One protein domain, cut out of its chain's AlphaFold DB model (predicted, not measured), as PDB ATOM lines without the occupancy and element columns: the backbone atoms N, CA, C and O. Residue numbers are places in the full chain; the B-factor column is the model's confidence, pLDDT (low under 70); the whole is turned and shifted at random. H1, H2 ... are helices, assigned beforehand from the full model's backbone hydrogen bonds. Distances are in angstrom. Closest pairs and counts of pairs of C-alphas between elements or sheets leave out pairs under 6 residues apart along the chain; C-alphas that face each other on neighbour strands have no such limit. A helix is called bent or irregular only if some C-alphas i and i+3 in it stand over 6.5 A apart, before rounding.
ATOM      1  N   PHE A   2     213.383 287.996 165.665       84.50
ATOM      2  CA  PHE A   2     214.596 287.199 165.397       84.50
ATOM      3  C   PHE A   2     214.402 285.674 165.476       84.50
ATOM      4  O   PHE A   2     214.812 284.983 164.557       84.50
ATOM      5  N   HIS A   3     213.701 285.156 166.494       89.06
ATOM      6  CA  HIS A   3     213.456 283.709 166.622       89.06
ATOM      7  C   HIS A   3     212.738 283.087 165.420       89.06
ATOM      8  O   HIS A   3     213.146 282.031 164.962       89.06
ATOM      9  N   ALA A   4     211.705 283.747 164.885       88.94
ATOM     10  CA  ALA A   4     210.967 283.228 163.736       88.94
ATOM     11  C   ALA A   4     211.859 283.144 162.488       88.94
ATOM     12  O   ALA A   4     211.791 282.166 161.754       88.94
ATOM     13  N   VAL A   5     212.730 284.139 162.288       90.06
ATOM     14  CA  VAL A   5     213.686 284.153 161.174       90.06
ATOM     15  C   VAL A   5     214.739 283.062 161.343       90.06
ATOM     16  O   VAL A   5     215.024 282.359 160.384       90.06
ATOM     17  N   THR A   6     215.283 282.870 162.549       91.44
ATOM     18  CA  THR A   6     216.243 281.787 162.819       91.44
ATOM     19  C   THR A   6     215.617 280.416 162.579       91.44
ATOM     20  O   THR A   6     216.190 279.599 161.876       91.44
ATOM     21  N   THR A   7     214.399 280.182 163.072       92.88
ATOM     22  CA  THR A   7     213.689 278.920 162.830       92.88
ATOM     23  C   THR A   7     213.386 278.703 161.348       92.88
ATOM     24  O   THR A   7     213.563 277.594 160.850       92.88
ATOM     25  N   ALA A   8     212.959 279.743 160.625       92.38
ATOM     26  CA  ALA A   8     212.750 279.656 159.181       92.38
ATOM     27  C   ALA A   8     214.061 279.364 158.433       92.38
ATOM     28  O   ALA A   8     214.052 278.583 157.483       92.38
ATOM     29  N   HIS A   9     215.181 279.931 158.885       92.62
ATOM     30  CA  HIS A   9     216.492 279.647 158.318       92.62
ATOM     31  C   HIS A   9     216.886 278.180 158.494       92.62
ATOM     32  O   HIS A   9     217.166 277.474 157.523       92.62
ATOM     33  N   ASP A  10     216.838 277.698 159.733       92.69
ATOM     34  CA  ASP A  10     217.299 276.358 160.092       92.69
ATOM     35  C   ASP A  10     216.425 275.251 159.485       92.69
ATOM     36  O   ASP A  10     216.928 274.180 159.154       92.69
ATOM     37  N   LEU A  11     215.116 275.489 159.338       91.62
ATOM     38  CA  LEU A  11     214.170 274.465 158.882       91.62
ATOM     39  C   LEU A  11     213.817 274.545 157.400       91.62
ATOM     40  O   LEU A  11     213.450 273.525 156.824       91.62
ATOM     41  N   VAL A  12     213.862 275.736 156.799       89.38
ATOM     42  CA  VAL A  12     213.363 275.959 155.437       89.38
ATOM     43  C   VAL A  12     214.464 276.502 154.560       89.38
ATOM     44  O   VAL A  12     214.892 275.816 153.636       89.38
ATOM     45  N   THR A  13     214.939 277.721 154.829       91.69
ATOM     46  CA  THR A  13     215.767 278.396 153.835       91.69
ATOM     47  C   THR A  13     217.108 277.711 153.673       91.69
ATOM     48  O   THR A  13     217.606 277.734 152.565       91.69
ATOM     49  N   SER A  14     217.682 277.043 154.676       91.25
ATOM     50  CA  SER A  14     218.933 276.274 154.545       91.25
ATOM     51  C   SER A  14     218.796 274.937 153.798       91.25
ATOM     52  O   SER A  14     219.812 274.362 153.411       91.25
ATOM     53  N   ASN A  15     217.574 274.457 153.545       91.56
ATOM     54  CA  ASN A  15     217.321 273.188 152.866       91.56
ATOM     55  C   ASN A  15     216.977 273.410 151.385       91.56
ATOM     56  O   ASN A  15     215.878 273.861 151.060       91.56
ATOM     57  N   ASP A  16     217.904 273.043 150.496       89.62
ATOM     58  CA  ASP A  16     217.778 273.226 149.044       89.62
ATOM     59  C   ASP A  16     216.546 272.523 148.432       89.62
ATOM     60  O   ASP A  16     215.977 273.028 147.464       89.62
ATOM     61  N   GLU A  17     216.071 271.413 149.011       87.50
ATOM     62  CA  GLU A  17     214.872 270.711 148.522       87.50
ATOM     63  C   GLU A  17     213.583 271.489 148.817       87.50
ATOM     64  O   GLU A  17     212.660 271.502 148.003       87.50
ATOM     65  N   LEU A  18     213.514 272.165 149.967       86.56
ATOM     66  CA  LEU A  18     212.327 272.922 150.380       86.56
ATOM     67  C   LEU A  18     212.232 274.274 149.670       86.56
ATOM     68  O   LEU A  18     211.135 274.763 149.384       86.56
ATOM     69  N   VAL A  19     213.380 274.869 149.351       91.56
ATOM     70  CA  VAL A  19     213.447 276.149 148.633       91.56
ATOM     71  C   VAL A  19     213.288 276.007 147.118       91.56
ATOM     72  O   VAL A  19     213.191 277.019 146.430       91.56
ATOM     73  N   ALA A  20     213.200 274.780 146.594       91.12
ATOM     74  CA  ALA A  20     212.946 274.480 145.182       91.12
ATOM     75  C   ALA A  20     211.476 274.733 144.755       91.12
ATOM     76  O   ALA A  20     210.883 273.964 143.999       91.12
ATOM     77  N   SER A  21     210.871 275.807 145.258       91.19
ATOM     78  CA  SER A  21     209.487 276.231 145.023       91.19
ATOM     79  C   SER A  21     209.402 277.757 144.967       91.19
ATOM     80  O   SER A  21     210.321 278.449 145.408       91.19
ATOM     81  N   LEU A  22     208.301 278.302 144.443       90.50
ATOM     82  CA  LEU A  22     208.135 279.756 144.350       90.50
ATOM     83  C   LEU A  22     208.109 280.416 145.739       90.50
ATOM     84  O   LEU A  22     208.821 281.392 145.979       90.50
ATOM     85  N   GLU A  23     207.352 279.838 146.672       90.75
ATOM     86  CA  GLU A  23     207.269 280.291 148.066       90.75
ATOM     87  C   GLU A  23     208.593 280.074 148.815       90.75
ATOM     88  O   GLU A  23     208.979 280.869 149.672       90.75
ATOM     89  N   GLY A  24     209.329 279.015 148.474       92.19
ATOM     90  CA  GLY A  24     210.660 278.751 149.008       92.19
ATOM     91  C   GLY A  24     211.671 279.833 148.629       92.19
ATOM     92  O   GLY A  24     212.405 280.330 149.487       92.19
ATOM     93  N   ILE A  25     211.666 280.261 147.365       93.31
ATOM     94  CA  ILE A  25     212.489 281.381 146.894       93.31
ATOM     95  C   ILE A  25     212.069 282.691 147.570       93.31
ATOM     96  O   ILE A  25     212.931 283.462 148.002       93.31
ATOM     97  N   GLU A  26     210.762 282.932 147.706       92.25
ATOM     98  CA  GLU A  26     210.237 284.091 148.433       92.25
ATOM     99  C   GLU A  26     210.758 284.125 149.876       92.25
ATOM    100  O   GLU A  26     211.209 285.172 150.343       92.25
ATOM    101  N   CYS A  27     210.787 282.980 150.568       93.88
ATOM    102  CA  CYS A  27     211.328 282.884 151.924       93.88
ATOM    103  C   CYS A  27     212.803 283.296 151.991       93.88
ATOM    104  O   CYS A  27     213.186 284.030 152.905       93.88
ATOM    105  N   ILE A  28     213.627 282.881 151.022       95.69
ATOM    106  CA  ILE A  28     215.034 283.311 150.953       95.69
ATOM    107  C   ILE A  28     215.118 284.828 150.732       95.69
ATOM    108  O   ILE A  28     215.918 285.503 151.383       95.69
ATOM    109  N   LEU A  29     214.294 285.387 149.840       95.69
ATOM    110  CA  LEU A  29     214.276 286.829 149.584       95.69
ATOM    111  C   LEU A  29     213.853 287.623 150.832       95.69
ATOM    112  O   LEU A  29     214.474 288.637 151.156       95.69
ATOM    113  N   LEU A  30     212.840 287.154 151.562       95.25
ATOM    114  CA  LEU A  30     212.389 287.753 152.820       95.25
ATOM    115  C   LEU A  30     213.467 287.684 153.908       95.25
ATOM    116  O   LEU A  30     213.669 288.662 154.632       95.25
ATOM    117  N   GLU A  31     214.199 286.573 154.006       95.56
ATOM    118  CA  GLU A  31     215.351 286.463 154.902       95.56
ATOM    119  C   GLU A  31     216.437 287.484 154.532       95.56
ATOM    120  O   GLU A  31     216.952 288.197 155.400       95.56
ATOM    121  N   ALA A  32     216.746 287.611 153.240       96.88
ATOM    122  CA  ALA A  32     217.732 288.559 152.744       96.88
ATOM    123  C   ALA A  32     217.332 290.012 153.066       96.88
ATOM    124  O   ALA A  32     218.158 290.797 153.545       96.88
ATOM    125  N   LEU A  33     216.054 290.361 152.880       96.69
ATOM    126  CA  LEU A  33     215.488 291.658 153.258       96.69
ATOM    127  C   LEU A  33     215.586 291.900 154.765       96.69
ATOM    128  O   LEU A  33     216.021 292.973 155.187       96.69
ATOM    129  N   PHE A  34     215.238 290.908 155.586       95.94
ATOM    130  CA  PHE A  34     215.356 291.011 157.039       95.94
ATOM    131  C   PHE A  34     216.802 291.302 157.460       95.94
ATOM    132  O   PHE A  34     217.038 292.242 158.221       95.94
ATOM    133  N   LYS A  35     217.779 290.568 156.912       95.94
ATOM    134  CA  LYS A  35     219.208 290.794 157.187       95.94
ATOM    135  C   LYS A  35     219.644 292.212 156.823       95.94
ATOM    136  O   LYS A  35     220.303 292.861 157.637       95.94
ATOM    137  N   ASN A  36     219.188 292.730 155.680       96.75
ATOM    138  CA  ASN A  36     219.426 294.117 155.276       96.75
ATOM    139  C   ASN A  36     218.864 295.118 156.296       96.75
ATOM    140  O   ASN A  36     219.585 296.011 156.735       96.75
ATOM    141  N   TYR A  37     217.614 294.945 156.735       95.44
ATOM    142  CA  TYR A  37     217.001 295.839 157.726       95.44
ATOM    143  C   TYR A  37     217.655 295.758 159.109       95.44
ATOM    144  O   TYR A  37     217.642 296.739 159.846       95.44
ATOM    145  N   THR A  38     218.263 294.622 159.456       96.00
ATOM    146  CA  THR A  38     219.061 294.484 160.687       96.00
ATOM    147  C   THR A  38     220.489 295.026 160.567       96.00
ATOM    148  O   THR A  38     221.214 295.036 161.558       96.00
ATOM    149  N   GLY A  39     220.898 295.490 159.380       95.56
ATOM    150  CA  GLY A  39     222.225 296.050 159.116       95.56
ATOM    151  C   GLY A  39     223.292 295.030 158.704       95.56
ATOM    152  O   GLY A  39     224.422 295.421 158.418       95.56
ATOM    153  N   ASP A  40     222.961 293.739 158.612       96.00
ATOM    154  CA  ASP A  40     223.886 292.709 158.130       96.00
ATOM    155  C   ASP A  40     223.818 292.591 156.600       96.00
ATOM    156  O   ASP A  40     223.230 291.670 156.021       96.00
ATOM    157  N   LEU A  41     224.421 293.574 155.930       96.38
ATOM    158  CA  LEU A  41     224.425 293.663 154.469       96.38
ATOM    159  C   LEU A  41     225.159 292.484 153.818       96.38
ATOM    160  O   LEU A  41     224.770 292.034 152.742       96.38
ATOM    161  N   ARG A  42     226.203 291.950 154.465       96.06
ATOM    162  CA  ARG A  42     226.993 290.835 153.922       96.06
ATOM    163  C   ARG A  42     226.173 289.549 153.889       96.06
ATOM    164  O   ARG A  42     226.159 288.878 152.858       96.06
ATOM    165  N   GLN A  43     225.490 289.209 154.984       95.31
ATOM    166  CA  GLN A  43     224.599 288.045 155.004       95.31
ATOM    167  C   GLN A  43     223.397 288.248 154.084       95.31
ATOM    168  O   GLN A  43     223.009 287.316 153.381       95.31
ATOM    169  N   SER A  44     222.862 289.470 154.023       97.06
ATOM    170  CA  SER A  44     221.802 289.825 153.078       97.06
ATOM    171  C   SER A  44     222.206 289.556 151.626       97.06
ATOM    172  O   SER A  44     221.469 288.896 150.893       97.06
ATOM    173  N   TRP A  45     223.406 289.981 151.218       96.19
ATOM    174  CA  TRP A  45     223.916 289.736 149.868       96.19
ATOM    175  C   TRP A  45     224.107 288.248 149.568       96.19
ATOM    176  O   TRP A  45     223.710 287.795 148.497       96.19
ATOM    177  N   LEU A  46     224.652 287.461 150.502       95.38
ATOM    178  CA  LEU A  46     224.802 286.012 150.312       95.38
ATOM    179  C   LEU A  46     223.446 285.310 150.131       95.38
ATOM    180  O   LEU A  46     223.308 284.466 149.245       95.38
ATOM    181  N   ALA A  47     222.438 285.688 150.921       95.50
ATOM    182  CA  ALA A  47     221.084 285.157 150.786       95.50
ATOM    183  C   ALA A  47     220.443 285.563 149.445       95.50
ATOM    184  O   ALA A  47     219.922 284.705 148.732       95.50
ATOM    185  N   ALA A  48     220.565 286.833 149.040       95.38
ATOM    186  CA  ALA A  48     220.087 287.310 147.740       95.38
ATOM    187  C   ALA A  48     220.748 286.555 146.572       95.38
ATOM    188  O   ALA A  48     220.077 286.126 145.634       95.38
ATOM    189  N   ARG A  49     222.059 286.308 146.664       94.25
ATOM    190  CA  ARG A  49     222.818 285.540 145.670       94.25
ATOM    191  C   ARG A  49     222.357 284.102 145.545       94.25
ATOM    192  O   ARG A  49     222.271 283.566 144.435       94.25
ATOM    193  N   ARG A  50     222.041 283.487 146.677       94.56
ATOM    194  CA  ARG A  50     221.481 282.145 146.712       94.56
ATOM    195  C   ARG A  50     220.085 282.107 146.090       94.56
ATOM    196  O   ARG A  50     219.845 281.234 145.261       94.56
ATOM    197  N   ALA A  51     219.226 283.083 146.386       95.25
ATOM    198  CA  ALA A  51     217.910 283.201 145.754       95.25
ATOM    199  C   ALA A  51     218.010 283.305 144.223       95.25
ATOM    200  O   ALA A  51     217.317 282.572 143.525       95.25
ATOM    201  N   VAL A  52     218.914 284.148 143.696       95.12
ATOM    202  CA  VAL A  52     219.157 284.249 142.241       95.12
ATOM    203  C   VAL A  52     219.554 282.895 141.657       95.12
ATOM    204  O   VAL A  52     219.000 282.475 140.645       95.12
ATOM    205  N   THR A  53     220.500 282.210 142.300       94.25
ATOM    206  CA  THR A  53     221.019 280.923 141.818       94.25
ATOM    207  C   THR A  53     219.919 279.867 141.747       94.25
ATOM    208  O   THR A  53     219.758 279.215 140.719       94.25
ATOM    209  N   ILE A  54     219.129 279.726 142.813       94.19
ATOM    210  CA  ILE A  54     218.030 278.754 142.871       94.19
ATOM    211  C   ILE A  54     216.953 279.104 141.838       94.19
ATOM    212  O   ILE A  54     216.522 278.234 141.087       94.19
ATOM    213  N   ALA A  55     216.571 280.378 141.727       93.50
ATOM    214  CA  ALA A  55     215.610 280.833 140.724       93.50
ATOM    215  C   ALA A  55     216.050 280.485 139.291       93.50
ATOM    216  O   ALA A  55     215.247 279.984 138.507       93.50
ATOM    217  N   GLN A  56     217.330 280.679 138.964       93.25
ATOM    218  CA  GLN A  56     217.892 280.296 137.665       93.25
ATOM    219  C   GLN A  56     217.906 278.777 137.454       93.25
ATOM    220  O   GLN A  56     217.612 278.302 136.358       93.25
ATOM    221  N   MET A  57     218.218 277.994 138.491       92.94
ATOM    222  CA  MET A  57     218.167 276.528 138.415       92.94
ATOM    223  C   MET A  57     216.751 276.013 138.134       92.94
ATOM    224  O   MET A  57     216.593 275.030 137.413       92.94
ATOM    225  N   LEU A  58     215.729 276.698 138.650       92.38
ATOM    226  CA  LEU A  58     214.320 276.381 138.400       92.38
ATOM    227  C   LEU A  58     213.794 276.954 137.070       92.38
ATOM    228  O   LEU A  58     212.658 276.682 136.694       92.38
ATOM    229  N   GLY A  59     214.614 277.718 136.339       91.19
ATOM    230  CA  GLY A  59     214.255 278.317 135.054       91.19
ATOM    231  C   GLY A  59     213.376 279.564 135.158       91.19
ATOM    232  O   GLY A  59     212.790 279.977 134.155       91.19
ATOM    233  N   LEU A  60     213.294 280.181 136.342       90.69
ATOM    234  CA  LEU A  60     212.494 281.384 136.574       90.69
ATOM    235  C   LEU A  60     212.977 282.560 135.706       90.69
ATOM    236  O   LEU A  60     212.172 283.340 135.209       90.69
ATOM    237  N   ASP A  61     214.280 282.628 135.424       90.38
ATOM    238  CA  ASP A  61     214.887 283.590 134.493       90.38
ATOM    239  C   ASP A  61     214.392 283.444 133.043       90.38
ATOM    240  O   ASP A  61     214.547 284.360 132.236       90.38
ATOM    241  N   ARG A  62     213.799 282.293 132.708       88.88
ATOM    242  CA  ARG A  62     213.274 281.943 131.380       88.88
ATOM    243  C   ARG A  62     211.745 281.944 131.338       88.88
ATOM    244  O   ARG A  62     211.176 281.480 130.352       88.88
ATOM    245  N   GLY A  63     211.089 282.423 132.398       85.44
ATOM    246  CA  GLY A  63     209.631 282.411 132.532       85.44
ATOM    247  C   GLY A  63     209.048 281.030 132.850       85.44
ATOM    248  O   GLY A  63     207.852 280.809 132.666       85.44
ATOM    249  N   ILE A  64     209.870 280.074 133.300       87.56
ATOM    250  CA  ILE A  64     209.383 278.772 133.767       87.56
ATOM    251  C   ILE A  64     208.969 278.934 135.228       87.56
ATOM    252  O   ILE A  64     209.803 279.188 136.093       87.56
ATOM    253  N   ALA A  65     207.670 278.797 135.497       83.38
ATOM    254  CA  ALA A  65     207.133 278.884 136.846       83.38
ATOM    255  C   ALA A  65     207.509 277.629 137.663       83.38
ATOM    256  O   ALA A  65     207.155 276.517 137.253       83.38
ATOM    257  N   PRO A  66     208.184 277.775 138.819       83.44
ATOM    258  CA  PRO A  66     208.379 276.687 139.766       83.44
ATOM    259  C   PRO A  66     207.047 276.171 140.316       83.44
ATOM    260  O   PRO A  66     206.013 276.837 140.227       83.44
ATOM    261  N   VAL A  67     207.083 275.002 140.955       85.00
ATOM    262  CA  VAL A  67     205.922 274.480 141.683       85.00
ATOM    263  C   VAL A  67     205.514 275.478 142.772       85.00
ATOM    264  O   VAL A  67     206.354 275.910 143.564       85.00
ATOM    265  N   SER A  68     204.226 275.827 142.805       84.12
ATOM    266  CA  SER A  68     203.613 276.565 143.914       84.12
ATOM    267  C   SER A  68     203.048 275.579 144.932       84.12
ATOM    268  O   SER A  68     202.318 274.651 144.574       84.12
ATOM    269  N   LEU A  69     203.393 275.783 146.199       81.81
ATOM    270  CA  LEU A  69     202.959 274.947 147.321       81.81
ATOM    271  C   LEU A  69     201.623 275.405 147.921       81.81
ATOM    272  O   LEU A  69     200.923 274.611 148.547       81.81
ATOM    273  N   SER A  70     201.274 276.683 147.759       77.50
ATOM    274  CA  SER A  70     200.149 277.316 148.459       77.50
ATOM    275  C   SER A  70     198.921 277.571 147.578       77.50
ATOM    276  O   SER A  70     197.855 277.903 148.096       77.50
ATOM    277  N   GLY A  71     199.053 277.435 146.252       68.12
ATOM    278  CA  GLY A  71     197.999 277.762 145.286       68.12
ATOM    279  C   GLY A  71     197.762 279.267 145.098       68.12
ATOM    280  O   GLY A  71     197.008 279.655 144.207       68.12
ATOM    281  N   PHE A  72     198.421 280.120 145.890       64.38
ATOM    282  CA  PHE A  72     198.518 281.553 145.640       64.38
ATOM    283  C   PHE A  72     199.652 281.781 144.640       64.38
ATOM    284  O   PHE A  72     200.825 281.664 144.986       64.38
ATOM    285  N   SER A  73     199.325 282.081 143.379       65.75
ATOM    286  CA  SER A  73     200.368 282.345 142.387       65.75
ATOM    287  C   SER A  73     200.871 283.778 142.535       65.75
ATOM    288  O   SER A  73     200.202 284.726 142.114       65.75
ATOM    289  N   ILE A  74     202.061 283.941 143.106       74.50
ATOM    290  CA  ILE A  74     202.861 285.128 142.812       74.50
ATOM    291  C   ILE A  74     203.225 285.045 141.330       74.50
ATOM    292  O   ILE A  74     203.532 283.965 140.825       74.50
ATOM    293  N   ASP A  75     203.141 286.167 140.624       85.75
ATOM    294  CA  ASP A  75     203.551 286.214 139.227       85.75
ATOM    295  C   ASP A  75     205.053 285.868 139.126       85.75
ATOM    296  O   ASP A  75     205.871 286.556 139.747       85.75
ATOM    297  N   PRO A  76     205.444 284.799 138.403       87.56
ATOM    298  CA  PRO A  76     206.842 284.379 138.296       87.56
ATOM    299  C   PRO A  76     207.757 285.488 137.760       87.56
ATOM    300  O   PRO A  76     208.893 285.626 138.221       87.56
ATOM    301  N   ASP A  77     207.247 286.314 136.843       87.19
ATOM    302  CA  ASP A  77     207.985 287.440 136.268       87.19
ATOM    303  C   ASP A  77     208.217 288.556 137.302       87.19
ATOM    304  O   ASP A  77     209.326 289.101 137.384       87.19
ATOM    305  N   ASP A  78     207.213 288.879 138.128       87.56
ATOM    306  CA  ASP A  78     207.389 289.804 139.258       87.56
ATOM    307  C   ASP A  78     208.372 289.234 140.288       87.56
ATOM    308  O   ASP A  78     209.286 289.938 140.720       87.56
ATOM    309  N   MET A  79     208.267 287.944 140.625       91.56
ATOM    310  CA  MET A  79     209.198 287.300 141.557       91.56
ATOM    311  C   MET A  79     210.644 287.385 141.052       91.56
ATOM    312  O   MET A  79     211.541 287.804 141.790       91.56
ATOM    313  N   TRP A  80     210.880 287.054 139.780       92.69
ATOM    314  CA  TRP A  80     212.199 287.179 139.163       92.69
ATOM    315  C   TRP A  80     212.729 288.610 139.240       92.69
ATOM    316  O   TRP A  80     213.867 288.838 139.667       92.69
ATOM    317  N   PHE A  81     211.895 289.587 138.872       91.44
ATOM    318  CA  PHE A  81     212.259 290.997 138.943       91.44
ATOM    319  C   PHE A  81     212.648 291.412 140.367       91.44
ATOM    320  O   PHE A  81     213.682 292.059 140.545       91.44
ATOM    321  N   ARG A  82     211.873 291.017 141.382       92.44
ATOM    322  CA  ARG A  82     212.133 291.347 142.792       92.44
ATOM    323  C   ARG A  82     213.467 290.794 143.281       92.44
ATOM    324  O   ARG A  82     214.226 291.523 143.922       92.44
ATOM    325  N   ILE A  83     213.776 289.544 142.943       94.44
ATOM    326  CA  ILE A  83     215.042 288.899 143.314       94.44
ATOM    327  C   ILE A  83     216.220 289.644 142.679       94.44
ATOM    328  O   ILE A  83     217.169 290.017 143.374       94.44
ATOM    329  N   VAL A  84     216.151 289.910 141.371       93.44
ATOM    330  CA  VAL A  84     217.226 290.601 140.642       93.44
ATOM    331  C   VAL A  84     217.390 292.041 141.118       93.44
ATOM    332  O   VAL A  84     218.517 292.501 141.310       93.44
ATOM    333  N   GLN A  85     216.286 292.753 141.340       93.56
ATOM    334  CA  GLN A  85     216.309 294.107 141.877       93.56
ATOM    335  C   GLN A  85     217.055 294.149 143.212       93.56
ATOM    336  O   GLN A  85     217.913 295.015 143.409       93.56
ATOM    337  N   PHE A  86     216.734 293.227 144.120       95.31
ATOM    338  CA  PHE A  86     217.335 293.209 145.444       95.31
ATOM    339  C   PHE A  86     218.819 292.824 145.406       95.31
ATOM    340  O   PHE A  86     219.629 293.520 146.022       95.31
ATOM    341  N   ASP A  87     219.205 291.802 144.631       94.62
ATOM    342  CA  ASP A  87     220.620 291.442 144.432       94.62
ATOM    343  C   ASP A  87     221.436 292.621 143.879       94.62
ATOM    344  O   ASP A  87     222.520 292.919 144.385       94.62
ATOM    345  N   ARG A  88     220.909 293.343 142.881       91.69
ATOM    346  CA  ARG A  88     221.595 294.504 142.291       91.69
ATOM    347  C   ARG A  88     221.751 295.649 143.280       91.69
ATOM    348  O   ARG A  88     222.830 296.243 143.346       91.69
ATOM    349  N   TYR A  89     220.700 295.941 144.043       93.38
ATOM    350  CA  TYR A  89     220.728 296.949 145.100       93.38
ATOM    351  C   TYR A  89     221.801 296.620 146.144       93.38
ATOM    352  O   TYR A  89     222.690 297.437 146.391       93.38
ATOM    353  N   ILE A  90     221.762 295.419 146.727       95.31
ATOM    354  CA  ILE A  90     222.658 295.069 147.835       95.31
ATOM    355  C   ILE A  90     224.110 294.908 147.357       95.31
ATOM    356  O   ILE A  90     225.039 295.334 148.045       95.31
ATOM    357  N   ALA A  91     224.324 294.403 146.136       93.00
ATOM    358  CA  ALA A  91     225.643 294.373 145.509       93.00
ATOM    359  C   ALA A  91     226.212 295.785 145.303       93.00
ATOM    360  O   ALA A  91     227.375 296.030 145.627       93.00
ATOM    361  N   LEU A  92     225.399 296.739 144.830       91.94
ATOM    362  CA  LEU A  92     225.821 298.132 144.671       91.94
ATOM    363  C   LEU A  92     226.171 298.780 146.018       91.94
ATOM    364  O   LEU A  92     227.190 299.473 146.111       91.94
ATOM    365  N   MET A  93     225.364 298.536 147.053       92.62
ATOM    366  CA  MET A  93     225.618 299.036 148.410       92.62
ATOM    367  C   MET A  93     226.955 298.532 148.967       92.62
ATOM    368  O   MET A  93     227.666 299.291 149.619       92.62
ATOM    369  N   LEU A  94     227.330 297.288 148.659       92.12
ATOM    370  CA  LEU A  94     228.595 296.683 149.087       92.12
ATOM    371  C   LEU A  94     229.772 296.928 148.129       92.12
ATOM    372  O   LEU A  94     230.905 296.588 148.457       92.12
ATOM    373  N   GLY A  95     229.532 297.474 146.933       90.06
ATOM    374  CA  GLY A  95     230.553 297.580 145.882       90.06
ATOM    375  C   GLY A  95     231.001 296.251 145.296       90.06
ATOM    376  O   GLY A  95     232.098 296.154 144.753       90.06
ATOM    377  N   LEU A  96     230.137 295.250 145.374       89.56
ATOM    378  CA  LEU A  96     230.359 293.925 144.826       89.56
ATOM    379  C   LEU A  96     229.844 293.835 143.382       89.56
ATOM    380  O   LEU A  96     228.995 294.628 142.960       89.56
ATOM    381  N   PRO A  97     230.333 292.859 142.594       86.75
ATOM    382  CA  PRO A  97     229.749 292.557 141.295       86.75
ATOM    383  C   PRO A  97     228.253 292.222 141.429       86.75
ATOM    384  O   PRO A  97     227.827 291.755 142.480       86.75
ATOM    385  N   GLN A  98     227.465 292.412 140.366       83.50
ATOM    386  CA  GLN A  98     226.051 291.995 140.277       83.50
ATOM    387  C   GLN A  98     225.915 290.588 139.677       83.50
ATOM    388  O   GLN A  98     226.864 290.104 139.056       83.50
ATOM    389  N   SER A  99     224.803 289.889 139.938       77.19
ATOM    390  CA  SER A  99     224.611 288.489 139.509       77.19
ATOM    391  C   SER A  99     224.159 288.336 138.066       77.19
ATOM    392  O   SER A  99     224.651 287.453 137.369       77.19
ATOM    393  N   SER A 100     223.251 289.198 137.611       69.06
ATOM    394  CA  SER A 100     222.659 289.126 136.281       69.06
ATOM    395  C   SER A 100     222.929 290.403 135.494       69.06
ATOM    396  O   SER A 100     222.817 291.512 136.017       69.06
ATOM    397  N   VAL A 101     223.249 290.232 134.211       62.41
ATOM    398  CA  VAL A 101     223.495 291.329 133.255       62.41
ATOM    399  C   VAL A 101     222.257 291.598 132.384       62.41
ATOM    400  O   VAL A 101     222.276 292.451 131.510       62.41
ATOM    401  N   GLN A 102     221.153 290.867 132.580       67.12
ATOM    402  CA  GLN A 102     219.969 291.038 131.736       67.12
ATOM    403  C   GLN A 102     219.208 292.325 132.074       67.12
ATOM    404  O   GLN A 102     218.724 292.481 133.191       67.12
ATOM    405  N   ASP A 103     219.061 293.222 131.101       67.94
ATOM    406  CA  ASP A 103     218.407 294.531 131.268       67.94
ATOM    407  C   ASP A 103     217.032 294.617 130.594       67.94
ATOM    408  O   ASP A 103     216.594 295.660 130.111       67.94
ATOM    409  N   THR A 104     216.292 293.513 130.607       76.62
ATOM    410  CA  THR A 104     214.924 293.437 130.073       76.62
ATOM    411  C   THR A 104     213.879 294.130 130.957       76.62
ATOM    412  O   THR A 104     212.730 294.285 130.549       76.62
ATOM    413  N   PHE A 105     214.253 294.603 132.152       80.69
ATOM    414  CA  PHE A 105     213.306 295.145 133.133       80.69
ATOM    415  C   PHE A 105     212.795 296.562 132.832       80.69
ATOM    416  O   PHE A 105     211.773 296.949 133.399       80.69
ATOM    417  N   ALA A 106     213.465 297.329 131.963       83.56
ATOM    418  CA  ALA A 106     213.089 298.708 131.619       83.56
ATOM    419  C   ALA A 106     212.756 298.907 130.130       83.56
ATOM    420  O   ALA A 106     212.888 300.009 129.600       83.56
ATOM    421  N   THR A 107     212.313 297.851 129.444       86.50
ATOM    422  CA  THR A 107     211.772 297.996 128.084       86.50
ATOM    423  C   THR A 107     210.494 298.840 128.098       86.50
ATOM    424  O   THR A 107     209.762 298.865 129.088       86.50
ATOM    425  N   HIS A 108     210.186 299.520 126.991       85.06
ATOM    426  CA  HIS A 108     208.962 300.324 126.887       85.06
ATOM    427  C   HIS A 108     207.712 299.500 127.242       85.06
ATOM    428  O   HIS A 108     206.924 299.893 128.095       85.06
ATOM    429  N   GLN A 109     207.617 298.294 126.674       85.31
ATOM    430  CA  GLN A 109     206.515 297.364 126.904       85.31
ATOM    431  C   GLN A 109     206.393 296.928 128.373       85.31
ATOM    432  O   GLN A 109     205.276 296.806 128.876       85.31
ATOM    433  N   SER A 110     207.514 296.697 129.072       83.19
ATOM    434  CA  SER A 110     207.471 296.332 130.492       83.19
ATOM    435  C   SER A 110     207.036 297.506 131.365       83.19
ATOM    436  O   SER A 110     206.343 297.289 132.346       83.19
ATOM    437  N   LEU A 111     207.396 298.745 131.015       87.25
ATOM    438  CA  LEU A 111     207.079 299.930 131.821       87.25
ATOM    439  C   LEU A 111     205.642 300.442 131.632       87.25
ATOM    440  O   LEU A 111     205.094 301.025 132.567       87.25
ATOM    441  N   GLU A 112     205.031 300.245 130.461       87.94
ATOM    442  CA  GLU A 112     203.661 300.703 130.162       87.94
ATOM    443  C   GLU A 112     202.586 300.024 131.016       87.94
ATOM    444  O   GLU A 112     201.537 300.611 131.276       87.94
ATOM    445  N   ARG A 113     202.839 298.786 131.449       83.31
ATOM    446  CA  ARG A 113     201.887 297.978 132.227       83.31
ATOM    447  C   ARG A 113     202.025 298.169 133.739       83.31
ATOM    448  O   ARG A 113     201.191 297.673 134.490       83.31
ATOM    449  N   CYS A 114     203.064 298.873 134.182       86.31
ATOM    450  CA  CYS A 114     203.419 299.000 135.589       86.31
ATOM    451  C   CYS A 114     202.693 300.151 136.286       86.31
ATOM    452  O   CYS A 114     202.458 301.221 135.718       86.31
ATOM    453  N   SER A 115     202.465 299.984 137.589       91.19
ATOM    454  CA  SER A 115     202.152 301.122 138.457       91.19
ATOM    455  C   SER A 115     203.319 302.134 138.481       91.19
ATOM    456  O   SER A 115     204.470 301.757 138.237       91.19
ATOM    457  N   PRO A 116     203.090 303.418 138.824       92.69
ATOM    458  CA  PRO A 116     204.166 304.411 138.895       92.69
ATOM    459  C   PRO A 116     205.327 304.008 139.816       92.69
ATOM    460  O   PRO A 116     206.488 304.254 139.486       92.69
ATOM    461  N   LEU A 117     205.018 303.356 140.943       90.31
ATOM    462  CA  LEU A 117     206.015 302.852 141.888       90.31
ATOM    463  C   LEU A 117     206.854 301.735 141.265       90.31
ATOM    464  O   LEU A 117     208.080 301.771 141.324       90.31
ATOM    465  N   GLU A 118     206.207 300.762 140.633       89.81
ATOM    466  CA  GLU A 118     206.900 299.647 139.992       89.81
ATOM    467  C   GLU A 118     207.770 300.124 138.817       89.81
ATOM    468  O   GLU A 118     208.911 299.687 138.662       89.81
ATOM    469  N   ARG A 119     207.293 301.113 138.054       92.00
ATOM    470  CA  ARG A 119     208.071 301.758 136.991       92.00
ATOM    471  C   ARG A 119     209.347 302.403 137.534       92.00
ATOM    472  O   ARG A 119     210.418 302.232 136.956       92.00
ATOM    473  N   MET A 120     209.247 303.118 138.656       93.19
ATOM    474  CA  MET A 120     210.406 303.696 139.343       93.19
ATOM    475  C   MET A 120     211.378 302.604 139.807       93.19
ATOM    476  O   MET A 120     212.574 302.695 139.544       93.19
ATOM    477  N   LEU A 121     210.867 301.548 140.439       92.00
ATOM    478  CA  LEU A 121     211.653 300.412 140.924       92.00
ATOM    479  C   LEU A 121     212.435 299.716 139.794       92.00
ATOM    480  O   LEU A 121     213.619 299.413 139.968       92.00
ATOM    481  N   ARG A 122     211.807 299.517 138.628       91.62
ATOM    482  CA  ARG A 122     212.436 298.949 137.422       91.62
ATOM    483  C   ARG A 122     213.539 299.848 136.863       91.62
ATOM    484  O   ARG A 122     214.620 299.360 136.541       91.62
ATOM    485  N   LEU A 123     213.316 301.162 136.817       91.81
ATOM    486  CA  LEU A 123     214.340 302.125 136.399       91.81
ATOM    487  C   LEU A 123     215.528 302.166 137.372       91.81
ATOM    488  O   LEU A 123     216.678 302.148 136.933       91.81
ATOM    489  N   CYS A 124     215.280 302.149 138.685       90.88
ATOM    490  CA  CYS A 124     216.340 302.067 139.696       90.88
ATOM    491  C   CYS A 124     217.158 300.772 139.570       90.88
ATOM    492  O   CYS A 124     218.377 300.803 139.734       90.88
ATOM    493  N   CYS A 125     216.511 299.651 139.244       90.94
ATOM    494  CA  CYS A 125     217.179 298.372 139.004       90.94
ATOM    495  C   CYS A 125     218.197 298.463 137.849       90.94
ATOM    496  O   CYS A 125     219.330 298.003 137.991       90.94
ATOM    497  N   VAL A 126     217.836 299.117 136.740       89.50
ATOM    498  CA  VAL A 126     218.752 299.355 135.608       89.50
ATOM    499  C   VAL A 126     219.836 300.374 135.961       89.50
ATOM    500  O   VAL A 126     221.008 300.166 135.653       89.50
ATOM    501  N   ALA A 127     219.493 301.442 136.685       89.31
ATOM    502  CA  ALA A 127     220.476 302.419 137.152       89.31
ATOM    503  C   ALA A 127     221.563 301.779 138.034       89.31
ATOM    504  O   ALA A 127     222.729 302.169 137.950       89.31
ATOM    505  N   CYS A 128     221.213 300.761 138.831       88.75
ATOM    506  CA  CYS A 128     222.195 300.007 139.608       88.75
ATOM    507  C   CYS A 128     223.235 299.327 138.713       88.75
ATOM    508  O   CYS A 128     224.405 299.285 139.087       88.75
ATOM    509  N   VAL A 129     222.847 298.799 137.547       85.19
ATOM    510  CA  VAL A 129     223.781 298.175 136.589       85.19
ATOM    511  C   VAL A 129     224.763 299.204 136.062       85.19
ATOM    512  O   VAL A 129     225.970 299.007 136.167       85.19
ATOM    513  N   ILE A 130     224.254 300.342 135.585       84.06
ATOM    514  CA  ILE A 130     225.076 301.435 135.049       84.06
ATOM    515  C   ILE A 130     226.072 301.925 136.107       84.06
ATOM    516  O   ILE A 130     227.264 302.049 135.830       84.06
ATOM    517  N   ALA A 131     225.605 302.140 137.341       85.81
ATOM    518  CA  ALA A 131     226.460 302.548 138.454       85.81
ATOM    519  C   ALA A 131     227.515 301.483 138.804       85.81
ATOM    520  O   ALA A 131     228.659 301.820 139.114       85.81
ATOM    521  N   GLY A 132     227.150 300.200 138.737       83.06
ATOM    522  CA  GLY A 132     228.068 299.080 138.933       83.06
ATOM    523  C   GLY A 132     229.146 299.003 137.851       83.06
ATOM    524  O   GLY A 132     230.320 298.829 138.180       83.06
ATOM    525  N   CYS A 133     228.776 299.181 136.580       80.81
ATOM    526  CA  CYS A 133     229.713 299.241 135.457       80.81
ATOM    527  C   CYS A 133     230.683 300.414 135.611       80.81
ATOM    528  O   CYS A 133     231.889 300.199 135.618       80.81
ATOM    529  N   PHE A 134     230.175 301.621 135.876       81.56
ATOM    530  CA  PHE A 134     231.022 302.795 136.089       81.56
ATOM    531  C   PHE A 134     231.994 302.612 137.264       81.56
ATOM    532  O   PHE A 134     233.160 302.990 137.180       81.56
ATOM    533  N   ARG A 135     231.543 301.991 138.365       78.62
ATOM    534  CA  ARG A 135     232.413 301.685 139.511       78.62
ATOM    535  C   ARG A 135     233.510 300.688 139.145       78.62
ATOM    536  O   ARG A 135     234.633 300.854 139.609       78.62
ATOM    537  N   ARG A 136     233.204 299.663 138.345       74.31
ATOM    538  CA  ARG A 136     234.207 298.699 137.864       74.31
ATOM    539  C   ARG A 136     235.216 299.358 136.935       74.31
ATOM    540  O   ARG A 136     236.403 299.118 137.111       74.31
ATOM    541  N   ASP A 137     234.762 300.213 136.026       75.00
ATOM    542  CA  ASP A 137     235.647 300.953 135.128       75.00
ATOM    543  C   ASP A 137     236.575 301.868 135.936       75.00
ATOM    544  O   ASP A 137     237.794 301.793 135.789       75.00
ATOM    545  N   ALA A 138     236.037 302.629 136.892       71.25
ATOM    546  CA  ALA A 138     236.836 303.452 137.797       71.25
ATOM    547  C   ALA A 138     237.828 302.622 138.636       71.25
ATOM    548  O   ALA A 138     238.988 303.005 138.767       71.25
ATOM    549  N   ALA A 139     237.407 301.471 139.168       68.81
ATOM    550  CA  ALA A 139     238.283 300.566 139.912       68.81
ATOM    551  C   ALA A 139     239.370 299.938 139.024       68.81
ATOM    552  O   ALA A 139     240.488 299.745 139.488       68.81
ATOM    553  N   SER A 140     239.075 299.653 137.751       67.94
ATOM    554  CA  SER A 140     240.065 299.149 136.792       67.94
ATOM    555  C   SER A 140     241.112 300.209 136.451       67.94
ATOM    556  O   SER A 140     242.300 299.903 136.432       67.94
ATOM    557  N   VAL A 141     240.697 301.468 136.287       62.72
ATOM    558  CA  VAL A 141     241.603 302.603 136.062       62.72
ATOM    559  C   VAL A 141     242.485 302.845 137.292       62.72
ATOM    560  O   VAL A 141     243.691 303.019 137.150       62.72
ATOM    561  N   LEU A 142     241.919 302.793 138.502       59.97
ATOM    562  CA  LEU A 142     242.670 302.954 139.755       59.97
ATOM    563  C   LEU A 142     243.607 301.765 140.047       59.97
ATOM    564  O   LEU A 142     244.724 301.964 140.522       59.97
ATOM    565  N   GLY A 143     243.199 300.538 139.719       54.81
ATOM    566  CA  GLY A 143     244.031 299.340 139.875       54.81
ATOM    567  C   GLY A 143     245.231 299.297 138.923       54.81
ATOM    568  O   GLY A 143     246.255 298.713 139.264       54.81
ATOM    569  N   ILE A 144     245.144 299.956 137.763       53.28
ATOM    570  CA  ILE A 144     246.294 300.159 136.867       53.28
ATOM    571  C   ILE A 144     247.271 301.178 137.480       53.28
ATOM    572  O   ILE A 144     248.478 300.975 137.422       53.28
ATOM    573  N   THR A 145     246.777 302.214 138.171       49.81
ATOM    574  CA  THR A 145     247.657 303.220 138.795       49.81
ATOM    575  C   THR A 145     248.445 302.728 140.017       49.81
ATOM    576  O   THR A 145     249.492 303.298 140.310       49.81
ATOM    577  N   GLU A 146     248.007 301.674 140.719       45.41
ATOM    578  CA  GLU A 146     248.778 301.094 141.839       45.41
ATOM    579  C   GLU A 146     249.915 300.159 141.383       45.41
ATOM    580  O   GLU A 146     250.887 299.980 142.117       45.41
ATOM    581  N   LEU A 147     249.839 299.595 140.171       50.41
ATOM    582  CA  LEU A 147     250.886 298.729 139.607       50.41
ATOM    583  C   LEU A 147     252.012 299.512 138.907       50.41
ATOM    584  O   LEU A 147     253.125 298.999 138.811       50.41
ATOM    585  N   ASP A 148     251.766 300.764 138.512       47.38
ATOM    586  CA  ASP A 148     252.755 301.639 137.859       47.38
ATOM    587  C   ASP A 148     253.609 302.473 138.845       47.38
ATOM    588  O   ASP A 148     254.412 303.302 138.427       47.38
ATOM    589  N   LEU A 149     253.473 302.258 140.163       49.25
ATOM    590  CA  LEU A 149     254.248 302.954 141.211       49.25
ATOM    591  C   LEU A 149     255.337 302.086 141.878       49.25
ATOM    592  O   LEU A 149     255.945 302.517 142.859       49.25
TER     593      LEU A 149
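AT A GLANCE: This is residues 2 to 149 of the 151 residues of a protein of Colletotrichum fructicola (strain Nara gc5) (UniProt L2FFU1). Three helices, H2, H3 and H4, pack in an up-and-down bundle, with H1 packed on residues 24 to 31 of H2 and the long H6 packed on H4 with its residues 121 to 132. Residues 137 to 149, of which 137 to 147 belong to H6, stick out as a free arm, and the small H5 is near H6. The printed part has 148 residues, with six named helices in the order H1 to H6 and no named strand: its class is all helix. It is compact, with a radius of gyration of the C-alphas of 16.9 A, and spans 59 by 39 by 26 A, the arm adding to the longest span.

HOW THE PARTS SIT: H1, residues 2 to 13, and H2, residues 22 to 37, form a helical hairpin and touch, Thr 13 and Ile 28 having the closest C-alphas, 5.7 A apart; the tilt of 36 degrees is only just steep. H2 and H3, residues 41 to 57, form a second hairpin at a shallow tilt of 16 degrees, opposite ways, with the C-alphas of Ala 32 and Ser 44 closest at 4.3 A. H3 and H4, residues 76 to 94, form a third at a shallow tilt of 34 degrees, only just short of steep; the C-alphas of Ala 48 and Asp 87 are closest at 5.3 A. H2 and H4 run the same way at 26 degrees and only just touch, with 3 pairs of C-alphas within 8 A, the closest those of Leu 29 and Ile 83, 6.6 A. H5, residues 108 to 112, is close to but not clearly touching H6, residues 116 to 147: the closest C-alphas, of Leu 111 and Arg 119, are 5.6 A apart. H4 touches H6 with residues 84 to 92 alone, the same way at 37 degrees, only just steep; the C-alphas of Gln 85 and Cys 125 are closest at 5.2 A. H1 and H6 are apart. Every O i to N i+4 pair is within hydrogen-bond range in H2, H3, H4 and H5; in H1 it is 7 of 8 and in H6 26 of 28.

IN THESE COORDINATES: H1 begins at C-alpha 2, (214.596, 287.199, 165.397), and is only just irregular, C-alphas 10 and 13 being 6.8 A apart. From first to last C-alpha H2 measures 22.7 A, H3 24.3 A and H4 27.2 A. H4 begins at C-alpha 76, (206.842, 284.379, 138.296). H6 measures 47.1 A and ends at C-alpha 147, (250.886, 298.729, 139.607).

THE WHOLE: The two C-alphas farthest apart, of Gly 71 and Leu 149, are 61.8 A apart. The printed part has no cut. The links H3 to H4, residues 58 to 75, and H4 to H5, residues 95 to 107, are long. Mean pLDDT of the printed part is 86.2; residues 71 to 73, 100 to 103 and 139 to 149 are under 70.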